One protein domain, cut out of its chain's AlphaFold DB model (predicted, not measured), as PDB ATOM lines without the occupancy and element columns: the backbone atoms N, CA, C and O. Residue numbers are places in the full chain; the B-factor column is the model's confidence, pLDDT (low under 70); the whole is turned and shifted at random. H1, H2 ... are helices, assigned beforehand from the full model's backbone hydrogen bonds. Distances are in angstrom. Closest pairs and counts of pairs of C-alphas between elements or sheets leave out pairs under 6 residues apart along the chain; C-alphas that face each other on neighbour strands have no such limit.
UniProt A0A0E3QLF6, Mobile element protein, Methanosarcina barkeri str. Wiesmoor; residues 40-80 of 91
ATOM      1  N   ILE A  40      33.318   3.459   0.402       81.88
ATOM      2  CA  ILE A  40      33.206   2.259   1.238       81.88
ATOM      3  C   ILE A  40      34.175   2.434   2.408       81.88
ATOM      4  O   ILE A  40      35.357   2.690   2.188       81.88
ATOM      5  N   ALA A  41      33.681   2.288   3.636       85.31
ATOM      6  CA  ALA A  41      34.486   2.346   4.850       85.31
ATOM      7  C   ALA A  41      34.367   1.028   5.625       85.31
ATOM      8  O   ALA A  41      33.286   0.443   5.700       85.31
ATOM      9  N   SER A  42      35.476   0.579   6.206       85.62
ATOM     10  CA  SER A  42      35.551  -0.612   7.052       85.62
ATOM     11  C   SER A  42      36.457  -0.334   8.249       85.62
ATOM     12  O   SER A  42      37.409   0.435   8.139       85.62
ATOM     13  N   ASN A  43      36.167  -0.979   9.379       91.38
ATOM     14  CA  ASN A  43      37.030  -0.954  10.564       91.38
ATOM     15  C   ASN A  43      38.185  -1.969  10.472       91.38
ATOM     16  O   ASN A  43      39.059  -1.981  11.336       91.38
ATOM     17  N   ASP A  44      38.176  -2.841   9.463       89.00
ATOM     18  CA  ASP A  44      39.246  -3.810   9.233       89.00
ATOM     19  C   ASP A  44      40.416  -3.154   8.488       89.00
ATOM     20  O   ASP A  44      40.316  -2.824   7.306       89.00
ATOM     21  N   ILE A  45      41.534  -2.984   9.195       90.06
ATOM     22  CA  ILE A  45      42.756  -2.350   8.685       90.06
ATOM     23  C   ILE A  45      43.556  -3.229   7.713       90.06
ATOM     24  O   ILE A  45      44.481  -2.732   7.075       90.06
ATOM     25  N   ASN A  46      43.234  -4.521   7.599       92.31
ATOM     26  CA  ASN A  46      43.953  -5.461   6.731       92.31
ATOM     27  C   ASN A  46      43.245  -5.691   5.389       92.31
ATOM     28  O   ASN A  46      43.693  -6.510   4.583       92.31
ATOM     29  N   LEU A  47      42.122  -5.009   5.155       88.81
ATOM     30  CA  LEU A  47      41.297  -5.219   3.979       88.81
ATOM     31  C   LEU A  47      41.770  -4.334   2.820       88.81
ATOM     32  O   LEU A  47      41.740  -3.107   2.898       88.81
ATOM     33  N   ASP A  48      42.192  -4.967   1.724       90.75
ATOM     34  CA  ASP A  48      42.526  -4.249   0.495       90.75
ATOM     35  C   ASP A  48      41.266  -3.755  -0.244       90.75
ATOM     36  O   ASP A  48      40.141  -4.211  -0.011       90.75
ATOM     37  N   ALA A  49      41.456  -2.790  -1.148       86.19
ATOM     38  CA  ALA A  49      40.362  -2.133  -1.858       86.19
ATOM     39  C   ALA A  49      39.543  -3.094  -2.743       86.19
ATOM     40  O   ALA A  49      38.326  -2.930  -2.873       86.19
ATOM     41  N   GLU A  50      40.176  -4.112  -3.332       88.38
ATOM     42  CA  GLU A  50      39.483  -5.088  -4.178       88.38
ATOM     43  C   GLU A  50      38.576  -5.994  -3.347       88.38
ATOM     44  O   GLU A  50      37.402  -6.180  -3.683       88.38
ATOM     45  N   LYS A  51      39.080  -6.501  -2.218       88.44
ATOM     46  CA  LYS A  51      38.303  -7.297  -1.264       88.44
ATOM     47  C   LYS A  51      37.186  -6.473  -0.638       88.44
ATOM     48  O   LYS A  51      36.066  -6.972  -0.557       88.44
ATOM     49  N   MET A  52      37.431  -5.211  -0.273       88.38
ATOM     50  CA  MET A  52      36.388  -4.279   0.190       88.38
ATOM     51  C   MET A  52      35.229  -4.198  -0.809       88.38
ATOM     52  O   MET A  52      34.065  -4.387  -0.445       88.38
ATOM     53  N   LEU A  53      35.544  -3.969  -2.088       84.75
ATOM     54  CA  LEU A  53      34.541  -3.868  -3.143       84.75
ATOM     55  C   LEU A  53      33.832  -5.207  -3.391       84.75
ATOM     56  O   LEU A  53      32.618  -5.231  -3.607       84.75
ATOM     57  N   TYR A  54      34.566  -6.319  -3.345       86.06
ATOM     58  CA  TYR A  54      34.011  -7.666  -3.464       86.06
ATOM     59  C   TYR A  54      33.009  -7.963  -2.342       86.06
ATOM     60  O   TYR A  54      31.887  -8.397  -2.616       86.06
ATOM     61  N   HIS A  55      33.367  -7.689  -1.088       84.81
ATOM     62  CA  HIS A  55      32.481  -7.887   0.059       84.81
ATOM     63  C   HIS A  55      31.238  -6.999  -0.030       84.81
ATOM     64  O   HIS A  55      30.127  -7.513   0.094       84.81
ATOM     65  N   TYR A  56      31.401  -5.710  -0.349       82.00
ATOM     66  CA  TYR A  56      30.285  -4.780  -0.550       82.00
ATOM     67  C   TYR A  56      29.300  -5.270  -1.627       82.00
ATOM     68  O   TYR A  56      28.089  -5.341  -1.399       82.00
ATOM     69  N   LYS A  57      29.806  -5.689  -2.796       79.56
ATOM     70  CA  LYS A  57      28.966  -6.224  -3.882       79.56
ATOM     71  C   LYS A  57      28.213  -7.480  -3.447       79.56
ATOM     72  O   LYS A  57      27.019  -7.601  -3.718       79.56
ATOM     73  N   ASN A  58      28.878  -8.390  -2.741       76.31
ATOM     74  CA  ASN A  58      28.258  -9.628  -2.273       76.31
ATOM     75  C   ASN A  58      27.282  -9.422  -1.107       76.31
ATOM     76  O   ASN A  58      26.356 -10.215  -0.953       76.31
ATOM     77  N   GLN A  59      27.405  -8.331  -0.348       68.25
ATOM     78  CA  GLN A  59      26.425  -7.941   0.667       68.25
ATOM     79  C   GLN A  59      25.091  -7.517   0.029       68.25
ATOM     80  O   GLN A  59      24.024  -7.882   0.518       68.25
ATOM     81  N   SER A  60      25.123  -6.851  -1.130       60.81
ATOM     82  CA  SER A  60      23.906  -6.473  -1.873       60.81
ATOM     83  C   SER A  60      23.145  -7.665  -2.481       60.81
ATOM     84  O   SER A  60      21.942  -7.572  -2.745       60.81
ATOM     85  N   LYS A  61      23.812  -8.815  -2.665       61.16
ATOM     86  CA  LYS A  61      23.163 -10.070  -3.081       61.16
ATOM     87  C   LYS A  61      22.162 -10.532  -2.023       61.16
ATOM     88  O   LYS A  61      21.052 -10.911  -2.372       61.16
ATOM     89  N   VAL A  62      22.512 -10.397  -0.746       59.84
ATOM     90  CA  VAL A  62      21.620 -10.691   0.382       59.84
ATOM     91  C   VAL A  62      20.373  -9.798   0.312       59.84
ATOM     92  O   VAL A  62      19.255 -10.292   0.390       59.84
ATOM     93  N   GLU A  63      20.514  -8.500   0.040       62.47
ATOM     94  CA  GLU A  63      19.353  -7.600  -0.059       62.47
ATOM     95  C   GLU A  63      18.448  -7.855  -1.272       62.47
ATOM     96  O   GLU A  63      17.236  -7.654  -1.182       62.47
ATOM     97  N   LYS A  64      19.004  -8.284  -2.413       63.78
ATOM     98  CA  LYS A  64      18.205  -8.701  -3.578       63.78
ATOM     99  C   LYS A  64      17.444  -9.994  -3.303       63.78
ATOM    100  O   LYS A  64      16.250 -10.041  -3.580       63.78
ATOM    101  N   GLU A  65      18.108 -10.984  -2.714       56.84
ATOM    102  CA  GLU A  65      17.503 -12.274  -2.364       56.84
ATOM    103  C   GLU A  65      16.454 -12.138  -1.255       56.84
ATOM    104  O   GLU A  65      15.497 -12.892  -1.255       56.84
ATOM    105  N   PHE A  66      16.560 -11.148  -0.360       58.28
ATOM    106  CA  PHE A  66      15.567 -10.872   0.691       58.28
ATOM    107  C   PHE A  66      14.624  -9.704   0.374       58.28
ATOM    108  O   PHE A  66      13.840  -9.282   1.228       58.28
ATOM    109  N   ARG A  67      14.641  -9.188  -0.862       63.41
ATOM    110  CA  ARG A  67      13.739  -8.106  -1.291       63.41
ATOM    111  C   ARG A  67      12.270  -8.508  -1.156       63.41
ATOM    112  O   ARG A  67      11.451  -7.662  -0.815       63.41
ATOM    113  N   PHE A  68      11.968  -9.799  -1.330       62.91
ATOM    114  CA  PHE A  68      10.623 -10.356  -1.166       62.91
ATOM    115  C   PHE A  68      10.068 -10.214   0.262       62.91
ATOM    116  O   PHE A  68       8.860 -10.115   0.423       62.91
ATOM    117  N   ILE A  69      10.921 -10.147   1.298       59.62
ATOM    118  CA  ILE A  69      10.481  -9.937   2.694       59.62
ATOM    119  C   ILE A  69       9.951  -8.510   2.895       59.62
ATOM    120  O   ILE A  69       9.103  -8.270   3.751       59.62
ATOM    121  N   LYS A  70      10.439  -7.549   2.102       57.69
ATOM    122  CA  LYS A  70      10.020  -6.140   2.160       57.69
ATOM    123  C   LYS A  70       8.908  -5.805   1.158       57.69
ATOM    124  O   LYS A  70       8.398  -4.685   1.176       57.69
ATOM    125  N   ASP A  71       8.540  -6.743   0.288       53.56
ATOM    126  CA  ASP A  71       7.481  -6.567  -0.699       53.56
ATOM    127  C   ASP A  71       6.111  -6.825  -0.047       53.56
ATOM    128  O   ASP A  71       5.863  -7.882   0.532       53.56
ATOM    129  N   LYS A  72       5.196  -5.847  -0.129       55.03
ATOM    130  CA  LYS A  72       3.850  -5.918   0.475       55.03
ATOM    131  C   LYS A  72       2.978  -7.040  -0.110       55.03
ATOM    132  O   LYS A  72       1.917  -7.323   0.443       55.03
ATOM    133  N   SER A  73       3.395  -7.657  -1.216       58.66
ATOM    134  CA  SER A  73       2.722  -8.813  -1.818       58.66
ATOM    135  C   SER A  73       2.916 -10.117  -1.032       58.66
ATOM    136  O   SER A  73       2.100 -11.031  -1.161       58.66
ATOM    137  N   PHE A  74       3.937 -10.208  -0.173       50.09
ATOM    138  CA  PHE A  74       4.209 -11.399   0.628       50.09
ATOM    139  C   PHE A  74       3.567 -11.265   2.020       50.09
ATOM    140  O   PHE A  74       4.171 -10.779   2.974       50.09
ATOM    141  N   ARG A  75       2.315 -11.724   2.169       53.75
ATOM    142  CA  ARG A  75       1.601 -11.834   3.465       53.75
ATOM    143  C   ARG A  75       2.164 -12.948   4.371       53.75
ATOM    144  O   ARG A  75       1.416 -13.693   4.992       53.75
ATOM    145  N   VAL A  76       3.486 -13.083   4.464       48.72
ATOM    146  CA  VAL A  76       4.147 -14.043   5.374       48.72
ATOM    147  C   VAL A  76       4.404 -13.432   6.758       48.72
ATOM    148  O   VAL A  76       4.907 -14.098   7.652       48.72
ATOM    149  N   SER A  77       3.958 -12.200   7.015       47.31
ATOM    150  CA  SER A  77       3.873 -11.677   8.385       47.31
ATOM    151  C   SER A  77       2.781 -12.352   9.236       47.31
ATOM    152  O   SER A  77       2.782 -12.178  10.451       47.31
ATOM    153  N   GLU A  78       1.875 -13.147   8.648       51.59
ATOM    154  CA  GLU A  78       0.777 -13.808   9.381       51.59
ATOM    155  C   GLU A  78       1.064 -15.262   9.799       51.59
ATOM    156  O   GLU A  78       0.301 -15.835  10.576       51.59
ATOM    157  N   VAL A  79       2.160 -15.879   9.344       54.31
ATOM    158  CA  VAL A  79       2.433 -17.298   9.624       54.31
ATOM    159  C   VAL A  79       3.902 -17.486   9.981       54.31
ATOM    160  O   VAL A  79       4.703 -17.768   9.104       54.31
ATOM    161  N   TYR A  80       4.259 -17.292  11.253       53.75
ATOM    162  CA  TYR A  80       5.120 -18.190  12.053       53.75
ATOM    163  C   TYR A  80       5.575 -17.511  13.356       53.75
ATOM    164  O   TYR A  80       6.749 -17.247  13.573       53.75
TER     165      TYR A  80
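What this domain is: This is residues 40 to 80 of the 91 residues of the protein "Mobile element protein" of Methanosarcina barkeri str. Wiesmoor (UniProt A0A0E3QLF6). Starting from the first printed residue, you see an open loop, residues 40 to 48, that swings out and comes back to one end of a single long helix, H1. H1 makes much of the length of a rod, and past its far end come one short turn of helix, H2, and a loose tail, residues 71 to 80. The printed part has 41 residues, with two named helices in the order H1, H2 and no named strand; its class is all helix, with 21 residues in named elements. It is extended, with a radius of gyration of the C-alphas of 15.6 A and spans of 44 by 15 by 13 A.

How they stand to each other: Look first at H1, residues 49 to 65, and then at H2, residues 67 to 70. The two meet only through their link, which is tight, with one residue, Phe 66, between them. Residues 57 to 67, of which 57 to 65 belong to H1, stand free, and so do residues 70 to 75. In H1, 10 of 13 O i to N i+4 pairs are within hydrogen-bond range; H2, with 4 residues, is too short for such a pair, but its one O i to N i+3 pair is within range.

Where its parts are: Find C-alpha 40 at (33.206, 2.259, 1.238), where the printed part begins. H1 starts at C-alpha 49, (40.362, -2.133, -1.858), and runs 25.0 A to C-alpha 65. H2 ends at C-alpha 70, (10.020, -6.140, 2.160), 5.4 A from C-alpha 67.

The domain as a whole: The two C-alphas farthest apart are those of Asn 46 and Glu 78, at 44.1 A. The printed part has no cut. Its mean pLDDT is 70.8, and residues 59 to 80 are under 70.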